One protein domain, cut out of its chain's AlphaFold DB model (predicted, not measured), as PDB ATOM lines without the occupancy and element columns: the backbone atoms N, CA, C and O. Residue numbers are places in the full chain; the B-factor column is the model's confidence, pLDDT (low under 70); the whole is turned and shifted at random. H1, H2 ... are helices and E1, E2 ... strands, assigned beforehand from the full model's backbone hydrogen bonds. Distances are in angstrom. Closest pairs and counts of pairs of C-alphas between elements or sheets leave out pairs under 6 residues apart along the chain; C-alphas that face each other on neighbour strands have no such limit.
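AT A GLANCE: This is residues 117 to 180 of the 334 residues of an uncharacterized protein of Enterococcus sp. HSIEG1 (UniProt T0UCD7). A long helix, H1, forms one side of this small domain, with H2 set steeply over its first half and H3 packed beside it at a slant, while a short hairpin of strands, E1 and E2, lies away from H1, with E1 next to H2. Two loops reach out at the far ends of the domain, where residues 131 to 136 and residues 151 to 156 stand free. The printed part has 64 residues, with three named helices and two named strands in the order H1, H2, E1, E2, H3, and its one sheet, E1 - E2, is antiparallel. The class is mostly helix, and the whole is compact, with a radius of gyration of the C-alphas of 11.1 A and spans of 33 by 25 by 18 A.

IN THESE COORDINATES: Find C-alpha 117 at (-30.576, -13.649, 24.942), where the printed part and H1 begin; H1, residues 117 to 131, runs 21.1 A from first to last C-alpha and ends at C-alpha 131 at (-30.705, -16.015, 3.987), and you can look for z falling along it while x changes little between the two ends. Go on to C-alpha 143 at (-28.811, -10.827, 19.296), the first of H2, residues 143 to 152, which is 14.1 A long. Then look at residues 160 to 163, which are E1, 9.8 A long, and at residues 167 to 170, which are E2, 10.0 A long. Last comes H3, residues 172 to 180, 12.1 A long, which ends with the printed part at C-alpha 180, at (-42.452, -22.892, 20.287).

HOW THE PARTS SIT: Start with H1, which touches both other helices. H1 and H2 touch with 15 pairs of C-alphas within 8 A, and you will find the closest at Gly 121 and Ala 143, 4.8 A apart. Their lines stand at a steep tilt of 65 degrees, and they run opposite ways. H1 and H3 touch with 8 pairs of C-alphas within 8 A, the closest being those of Val 123 and Val 175, 6.1 A apart. These two stand at a steep tilt of 47 degrees and also run opposite ways. H2 and H3 are apart. From H2 move on to E1: the closest C-alphas of the two are those of Met 149 and Val 161, 7.1 A apart. E1 and E2 form a hairpin of antiparallel strands, with 155 degrees between their directions. Look there for N 163 and O 167, 2.7 A apart, and N 169 and O 161, 2.9 A apart, both within hydrogen-bond range. The C-alphas of Thr 162 and Thr 168 face each other at 4.5 A. H1 is apart from both strands, and H2 is apart from E2. The closest C-alphas of E1 and H3 are those of Ile 160 and Thr 172, 6.9 A apart. In the backbones of H1, H2 and H3, every O i to N i+4 pair is within hydrogen-bond range.

THE WHOLE: The two C-alphas farthest apart are those of Pro 135 and Lys 155, at 33.1 A, and each lies in a stretch that stands free. Without those stretches the body has 52 residues and spans 30 by 22 by 20 A. From C-alpha 117 to C-alpha 180 the distance is 15.8 A. The printed part has no cut. The link from H1 to H2, with 11 residues, is long; that from H2 to E1, with 7, is short, and those from E1 to E2 and from E2 to H3 are tight. The mean pLDDT of the printed part is 82.8; look for the values under 70 at residues 131 to 139, of which residue 131 belongs to H1.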
ATOM      1  N   TYR A 117     -31.752 -14.011  25.729       92.50
ATOM      2  CA  TYR A 117     -30.576 -13.649  24.942       92.50
ATOM      3  C   TYR A 117     -30.110 -14.805  24.045       92.50
ATOM      4  O   TYR A 117     -29.777 -14.586  22.882       92.50
ATOM      5  N   GLU A 118     -30.173 -16.042  24.543       94.06
ATOM      6  CA  GLU A 118     -29.888 -17.233  23.732       94.06
ATOM      7  C   GLU A 118     -30.962 -17.428  22.658       94.06
ATOM      8  O   GLU A 118     -30.648 -17.643  21.489       94.06
ATOM      9  N   LEU A 119     -32.240 -17.243  23.015       93.50
ATOM     10  CA  LEU A 119     -33.332 -17.270  22.043       93.50
ATOM     11  C   LEU A 119     -33.128 -16.228  20.935       93.50
ATOM     12  O   LEU A 119     -33.350 -16.515  19.758       93.50
ATOM     13  N   ALA A 120     -32.672 -15.028  21.293       93.62
ATOM     14  CA  ALA A 120     -32.337 -13.986  20.337       93.62
ATOM     15  C   ALA A 120     -31.183 -14.404  19.407       93.62
ATOM     16  O   ALA A 120     -31.275 -14.197  18.196       93.62
ATOM     17  N   GLY A 121     -30.145 -15.052  19.943       93.88
ATOM     18  CA  GLY A 121     -29.062 -15.654  19.162       93.88
ATOM     19  C   GLY A 121     -29.557 -16.713  18.173       93.88
ATOM     20  O   GLY A 121     -29.215 -16.654  16.990       93.88
ATOM     21  N   ASN A 122     -30.441 -17.611  18.613       94.06
ATOM     22  CA  ASN A 122     -31.035 -18.648  17.762       94.06
ATOM     23  C   ASN A 122     -31.848 -18.052  16.608       94.06
ATOM     24  O   ASN A 122     -31.766 -18.531  15.478       94.06
ATOM     25  N   VAL A 123     -32.588 -16.966  16.853       93.00
ATOM     26  CA  VAL A 123     -33.317 -16.241  15.800       93.00
ATOM     27  C   VAL A 123     -32.355 -15.643  14.770       93.00
ATOM     28  O   VAL A 123     -32.616 -15.752  13.570       93.00
ATOM     29  N   VAL A 124     -31.243 -15.038  15.209       91.81
ATOM     30  CA  VAL A 124     -30.211 -14.506  14.302       91.81
ATOM     31  C   VAL A 124     -29.614 -15.625  13.458       91.81
ATOM     32  O   VAL A 124     -29.549 -15.499  12.235       91.81
ATOM     33  N   GLN A 125     -29.229 -16.735  14.087       91.06
ATOM     34  CA  GLN A 125     -28.668 -17.885  13.390       91.06
ATOM     35  C   GLN A 125     -29.662 -18.454  12.367       91.06
ATOM     36  O   GLN A 125     -29.323 -18.604  11.194       91.06
ATOM     37  N   ALA A 126     -30.909 -18.697  12.772       90.69
ATOM     38  CA  ALA A 126     -31.950 -19.219  11.890       90.69
ATOM     39  C   ALA A 126     -32.254 -18.268  10.721       90.69
ATOM     40  O   ALA A 126     -32.536 -18.716   9.607       90.69
ATOM     41  N   TYR A 127     -32.187 -16.953  10.939       87.94
ATOM     42  CA  TYR A 127     -32.307 -15.970   9.864       87.94
ATOM     43  C   TYR A 127     -31.135 -16.065   8.877       87.94
ATOM     44  O   TYR A 127     -31.367 -16.166   7.673       87.94
ATOM     45  N   GLN A 128     -29.895 -16.111   9.369       85.12
ATOM     46  CA  GLN A 128     -28.690 -16.220   8.537       85.12
ATOM     47  C   GLN A 128     -28.652 -17.524   7.724       85.12
ATOM     48  O   GLN A 128     -28.282 -17.511   6.550       85.12
ATOM     49  N   GLU A 129     -29.079 -18.640   8.315       84.19
ATOM     50  CA  GLU A 129     -29.186 -19.933   7.630       84.19
ATOM     51  C   GLU A 129     -30.239 -19.906   6.507       84.19
ATOM     52  O   GLU A 129     -30.006 -20.456   5.428       84.19
ATOM     53  N   ASN A 130     -31.368 -19.218   6.717       77.69
ATOM     54  CA  ASN A 130     -32.414 -19.045   5.702       77.69
ATOM     55  C   ASN A 130     -32.018 -18.044   4.595       77.69
ATOM     56  O   ASN A 130     -32.373 -18.241   3.429       77.69
ATOM     57  N   GLU A 131     -31.259 -16.997   4.932       68.62
ATOM     58  CA  GLU A 131     -30.705 -16.015   3.987       68.62
ATOM     59  C   GLU A 131     -29.501 -16.541   3.195       68.62
ATOM     60  O   GLU A 131     -29.110 -15.906   2.220       68.62
ATOM     61  N   GLY A 132     -28.959 -17.723   3.512       52.62
ATOM     62  CA  GLY A 132     -27.872 -18.384   2.770       52.62
ATOM     63  C   GLY A 132     -28.137 -18.638   1.271       52.62
ATOM     64  O   GLY A 132     -27.253 -19.116   0.562       52.62
ATOM     65  N   ASN A 133     -29.328 -18.284   0.769       52.75
ATOM     66  CA  ASN A 133     -29.696 -18.247  -0.650       52.75
ATOM     67  C   ASN A 133     -29.744 -16.829  -1.270       52.75
ATOM     68  O   ASN A 133     -30.067 -16.697  -2.453       52.75
ATOM     69  N   HIS A 134     -29.418 -15.770  -0.521       50.88
ATOM     70  CA  HIS A 134     -29.394 -14.382  -0.986       50.88
ATOM     71  C   HIS A 134     -28.007 -13.728  -0.820       50.88
ATOM     72  O   HIS A 134     -27.295 -13.997   0.141       50.88
ATOM     73  N   PRO A 135     -27.566 -12.861  -1.758       44.94
ATOM     74  CA  PRO A 135     -26.146 -12.516  -1.898       44.94
ATOM     75  C   PRO A 135     -25.644 -11.406  -0.965       44.94
ATOM     76  O   PRO A 135     -24.516 -10.947  -1.146       44.94
ATOM     77  N   THR A 136     -26.453 -10.919  -0.021       54.38
ATOM     78  CA  THR A 136     -26.078  -9.756   0.798       54.38
ATOM     79  C   THR A 136     -26.215 -10.106   2.274       54.38
ATOM     80  O   THR A 136     -27.339 -10.154   2.763       54.38
ATOM     81  N   PRO A 137     -25.106 -10.340   2.995       53.53
ATOM     82  CA  PRO A 137     -25.155 -10.478   4.442       53.53
ATOM     83  C   PRO A 137     -25.695  -9.178   5.039       53.53
ATOM     84  O   PRO A 137     -25.165  -8.096   4.770       53.53
ATOM     85  N   THR A 138     -26.755  -9.263   5.837       59.03
ATOM     86  CA  THR A 138     -27.206  -8.144   6.669       59.03
ATOM     87  C   THR A 138     -26.314  -8.109   7.911       59.03
ATOM     88  O   THR A 138     -26.607  -8.741   8.917       59.03
ATOM     89  N   PHE A 139     -25.180  -7.406   7.814       59.12
ATOM     90  CA  PHE A 139     -24.140  -7.332   8.856       59.12
ATOM     91  C   PHE A 139     -24.606  -6.736  10.202       59.12
ATOM     92  O   PHE A 139     -23.855  -6.799  11.168       59.12
ATOM     93  N   ASP A 140     -25.830  -6.205  10.281       70.94
ATOM     94  CA  ASP A 140     -26.333  -5.434  11.426       70.94
ATOM     95  C   ASP A 140     -27.513  -6.106  12.160       70.94
ATOM     96  O   ASP A 140     -28.201  -5.454  12.945       70.94
ATOM     97  N   LEU A 141     -27.798  -7.387  11.887       81.75
ATOM     98  CA  LEU A 141     -28.740  -8.165  12.698       81.75
ATOM     99  C   LEU A 141     -27.970  -8.980  13.745       81.75
ATOM    100  O   LEU A 141     -27.377 -10.007  13.417       81.75
ATOM    101  N   ASP A 142     -27.997  -8.522  14.994       87.06
ATOM    102  CA  ASP A 142     -27.382  -9.195  16.140       87.06
ATOM    103  C   ASP A 142     -28.408  -9.564  17.226       87.06
ATOM    104  O   ASP A 142     -29.582  -9.180  17.175       87.06
ATOM    105  N   ALA A 143     -27.961 -10.349  18.210       90.75
ATOM    106  CA  ALA A 143     -28.811 -10.827  19.296       90.75
ATOM    107  C   ALA A 143     -29.371  -9.682  20.157       90.75
ATOM    108  O   ALA A 143     -30.471  -9.814  20.680       90.75
ATOM    109  N   GLY A 144     -28.672  -8.549  20.271       90.69
ATOM    110  CA  GLY A 144     -29.150  -7.379  21.006       90.69
ATOM    111  C   GLY A 144     -30.368  -6.744  20.336       90.69
ATOM    112  O   GLY A 144     -31.384  -6.521  20.990       90.69
ATOM    113  N   VAL A 145     -30.319  -6.547  19.014       89.81
ATOM    114  CA  VAL A 145     -31.456  -6.023  18.232       89.81
ATOM    115  C   VAL A 145     -32.678  -6.936  18.351       89.81
ATOM    116  O   VAL A 145     -33.807  -6.463  18.515       89.81
ATOM    117  N   ILE A 146     -32.470  -8.253  18.277       91.19
ATOM    118  CA  ILE A 146     -33.555  -9.225  18.439       91.19
ATOM    119  C   ILE A 146     -34.083  -9.235  19.873       91.19
ATOM    120  O   ILE A 146     -35.299  -9.241  20.061       91.19
ATOM    121  N   TYR A 147     -33.209  -9.206  20.878       91.75
ATOM    122  CA  TYR A 147     -33.598  -9.148  22.285       91.75
ATOM    123  C   TYR A 147     -34.472  -7.918  22.564       91.75
ATOM    124  O   TYR A 147     -35.575  -8.064  23.095       91.75
ATOM    125  N   ASP A 148     -34.054  -6.732  22.113       89.50
ATOM    126  CA  ASP A 148     -34.823  -5.492  22.256       89.50
ATOM    127  C   ASP A 148     -36.205  -5.605  21.602       89.50
ATOM    128  O   ASP A 148     -37.222  -5.196  22.175       89.50
ATOM    129  N   MET A 149     -36.277  -6.214  20.416       90.12
ATOM    130  CA  MET A 149     -37.551  -6.507  19.765       90.12
ATOM    131  C   MET A 149     -38.405  -7.458  20.616       90.12
ATOM    132  O   MET A 149     -39.590  -7.182  20.808       90.12
ATOM    133  N   LEU A 150     -37.849  -8.552  21.140       89.25
ATOM    134  CA  LEU A 150     -38.584  -9.526  21.955       89.25
ATOM    135  C   LEU A 150     -39.162  -8.884  23.223       89.25
ATOM    136  O   LEU A 150     -40.333  -9.096  23.529       89.25
ATOM    137  N   VAL A 151     -38.395  -8.057  23.938       87.44
ATOM    138  CA  VAL A 151     -38.856  -7.454  25.203       87.44
ATOM    139  C   VAL A 151     -39.843  -6.298  25.006       87.44
ATOM    140  O   VAL A 151     -40.661  -6.034  25.892       87.44
ATOM    141  N   THR A 152     -39.813  -5.623  23.849       85.69
ATOM    142  CA  THR A 152     -40.693  -4.476  23.544       85.69
ATOM    143  C   THR A 152     -41.941  -4.837  22.736       85.69
ATOM    144  O   THR A 152     -42.946  -4.115  22.796       85.69
ATOM    145  N   THR A 153     -41.917  -5.946  21.991       85.50
ATOM    146  CA  THR A 153     -43.049  -6.382  21.168       85.50
ATOM    147  C   THR A 153     -44.203  -6.842  22.049       85.50
ATOM    148  O   THR A 153     -44.065  -7.693  22.925       85.50
ATOM    149  N   LYS A 154     -45.391  -6.283  21.806       81.06
ATOM    150  CA  LYS A 154     -46.609  -6.698  22.507       81.06
ATOM    151  C   LYS A 154     -47.092  -8.045  21.976       81.06
ATOM    152  O   LYS A 154     -47.053  -8.280  20.772       81.06
ATOM    153  N   LYS A 155     -47.646  -8.876  22.861       74.50
ATOM    154  CA  LYS A 155     -48.327 -10.130  22.505       74.50
ATOM    155  C   LYS A 155     -49.222  -9.969  21.265       74.50
ATOM    156  O   LYS A 155     -50.022  -9.036  21.190       74.50
ATOM    157  N   ASN A 156     -49.115 -10.922  20.339       75.81
ATOM    158  CA  ASN A 156     -49.823 -10.992  19.049       75.81
ATOM    159  C   ASN A 156     -49.411  -9.967  17.976       75.81
ATOM    160  O   ASN A 156     -49.992  -9.989  16.890       75.81
ATOM    161  N   ASN A 157     -48.431  -9.098  18.230       84.19
ATOM    162  CA  ASN A 157     -47.863  -8.265  17.174       84.19
ATOM    163  C   ASN A 157     -46.829  -9.055  16.351       84.19
ATOM    164  O   ASN A 157     -46.212  -9.983  16.875       84.19
ATOM    165  N   PRO A 158     -46.632  -8.699  15.069       89.44
ATOM    166  CA  PRO A 158     -45.552  -9.267  14.273       89.44
ATOM    167  C   PRO A 158     -44.185  -8.817  14.809       89.44
ATOM    168  O   PRO A 158     -44.048  -7.713  15.344       89.44
ATOM    169  N   PHE A 159     -43.178  -9.668  14.624       90.94
ATOM    170  CA  PHE A 159     -41.798  -9.423  15.033       90.94
ATOM    171  C   PHE A 159     -41.032  -8.830  13.856       90.94
ATOM    172  O   PHE A 159     -40.522  -9.547  12.999       90.94
ATOM    173  N   ILE A 160     -41.023  -7.502  13.787       90.19
ATOM    174  CA  ILE A 160     -40.451  -6.755  12.670       90.19
ATOM    175  C   ILE A 160     -39.316  -5.877  13.188       90.19
ATOM    176  O   ILE A 160     -39.521  -5.064  14.089       90.19
ATOM    177  N   VAL A 161     -38.147  -5.983  12.557       88.31
ATOM    178  CA  VAL A 161     -36.980  -5.138  12.844       88.31
ATOM    179  C   VAL A 161     -36.685  -4.207  11.676       88.31
ATOM    180  O   VAL A 161     -36.875  -4.556  10.511       88.31
ATOM    181  N   THR A 162     -36.214  -2.997  11.984       83.56
ATOM    182  CA  THR A 162     -35.709  -2.061  10.974       83.56
ATOM    183  C   THR A 162     -34.198  -1.938  11.104       83.56
ATOM    184  O   THR A 162     -33.698  -1.304  12.026       83.56
ATOM    185  N   ILE A 163     -33.477  -2.504  10.144       76.06
ATOM    186  CA  ILE A 163     -32.020  -2.478  10.064       76.06
ATOM    187  C   ILE A 163     -31.583  -1.165   9.395       76.06
ATOM    188  O   ILE A 163     -32.075  -0.794   8.318       76.06
ATOM    189  N   ASN A 164     -30.680  -0.429  10.050       70.75
ATOM    190  CA  ASN A 164     -30.117   0.851   9.586       70.75
ATOM    191  C   ASN A 164     -31.147   1.928   9.203       70.75
ATOM    192  O   ASN A 164     -30.875   2.789   8.361       70.75
ATOM    193  N   GLY A 165     -32.360   1.866   9.762       72.06
ATOM    194  CA  GLY A 165     -33.446   2.794   9.425       72.06
ATOM    195  C   GLY A 165     -33.938   2.697   7.974       72.06
ATOM    196  O   GLY A 165     -34.606   3.617   7.503       72.06
ATOM    197  N   ARG A 166     -33.580   1.636   7.237       73.12
ATOM    198  CA  ARG A 166     -33.866   1.512   5.796       73.12
ATOM    199  C   ARG A 166     -34.494   0.181   5.419       73.12
ATOM    200  O   ARG A 166     -35.436   0.171   4.635       73.12
ATOM    201  N   GLN A 167     -33.968  -0.922   5.939       79.50
ATOM    202  CA  GLN A 167     -34.436  -2.256   5.586       79.50
ATOM    203  C   GLN A 167     -35.338  -2.788   6.689       79.50
ATOM    204  O   GLN A 167     -34.938  -2.856   7.844       79.50
ATOM    205  N   THR A 168     -36.560  -3.161   6.333       86.44
ATOM    206  CA  THR A 168     -37.492  -3.817   7.248       86.44
ATOM    207  C   THR A 168     -37.420  -5.319   7.027       86.44
ATOM    208  O   THR A 168     -37.569  -5.771   5.892       86.44
ATOM    209  N   VAL A 169     -37.195  -6.075   8.097       86.81
ATOM    210  CA  VAL A 169     -37.150  -7.538   8.079       86.81
ATOM    211  C   VAL A 169     -38.267  -8.061   8.969       86.81
ATOM    212  O   VAL A 169     -38.387  -7.656  10.125       86.81
ATOM    213  N   ASP A 170     -39.097  -8.940   8.414       90.25
ATOM    214  CA  ASP A 170     -40.123  -9.661   9.163       90.25
ATOM    215  C   ASP A 170     -39.550 -11.001   9.634       90.25
ATOM    216  O   ASP A 170     -39.234 -11.878   8.831       90.25
ATOM    217  N   LEU A 171     -39.403 -11.136  10.949       92.06
ATOM    218  CA  LEU A 171     -38.857 -12.309  11.624       92.06
ATOM    219  C   LEU A 171     -39.950 -13.133  12.307       92.06
ATOM    220  O   LEU A 171     -39.644 -14.070  13.040       92.06
ATOM    221  N   THR A 172     -41.226 -12.812  12.073       92.75
ATOM    222  CA  THR A 172     -42.360 -13.374  12.814       92.75
ATOM    223  C   THR A 172     -42.366 -14.897  12.833       92.75
ATOM    224  O   THR A 172     -42.553 -15.492  13.891       92.75
ATOM    225  N   GLU A 173     -42.152 -15.545  11.690       92.62
ATOM    226  CA  GLU A 173     -42.202 -17.009  11.613       92.62
ATOM    227  C   GLU A 173     -40.978 -17.676  12.253       92.62
ATOM    228  O   GLU A 173     -41.122 -18.717  12.895       92.62
ATOM    229  N   ILE A 174     -39.797 -17.054  12.156       93.38
ATOM    230  CA  ILE A 174     -38.580 -17.538  12.824       93.38
ATOM    231  C   ILE A 174     -38.763 -17.439  14.337       93.38
ATOM    232  O   ILE A 174     -38.628 -18.436  15.041       93.38
ATOM    233  N   VAL A 175     -39.170 -16.266  14.831       92.94
ATOM    234  CA  VAL A 175     -39.409 -16.042  16.260       92.94
ATOM    235  C   VAL A 175     -40.466 -17.008  16.785       92.94
ATOM    236  O   VAL A 175     -40.229 -17.667  17.788       92.94
ATOM    237  N   LYS A 176     -41.605 -17.183  16.102       92.25
ATOM    238  CA  LYS A 176     -42.639 -18.145  16.531       92.25
ATOM    239  C   LYS A 176     -42.110 -19.572  16.668       92.25
ATOM    240  O   LYS A 176     -42.537 -20.281  17.580       92.25
ATOM    241  N   LYS A 177     -41.222 -20.005  15.770       93.00
ATOM    242  CA  LYS A 177     -40.612 -21.336  15.835       93.00
ATOM    243  C   LYS A 177     -39.726 -21.469  17.074       93.00
ATOM    244  O   LYS A 177     -39.885 -22.438  17.809       93.00
ATOM    245  N   GLU A 178     -38.882 -20.477  17.347       93.31
ATOM    246  CA  GLU A 178     -38.015 -20.471  18.533       93.31
ATOM    247  C   GLU A 178     -38.816 -20.364  19.843       93.31
ATOM    248  O   GLU A 178     -38.551 -21.095  20.795       93.31
ATOM    249  N   LEU A 179     -39.879 -19.550  19.883       91.81
ATOM    250  CA  LEU A 179     -40.803 -19.489  21.026       91.81
ATOM    251  C   LEU A 179     -41.522 -20.828  21.268       91.81
ATOM    252  O   LEU A 179     -41.771 -21.216  22.412       91.81
ATOM    253  N   THR A 180     -41.860 -21.549  20.191       92.56
ATOM    254  CA  THR A 180     -42.452 -22.892  20.287       92.56
ATOM    255  C   THR A 180     -41.444 -23.875  20.874       92.56
ATOM    256  O   THR A 180     -41.780 -24.562  21.830       92.56
TER     257      THR A 180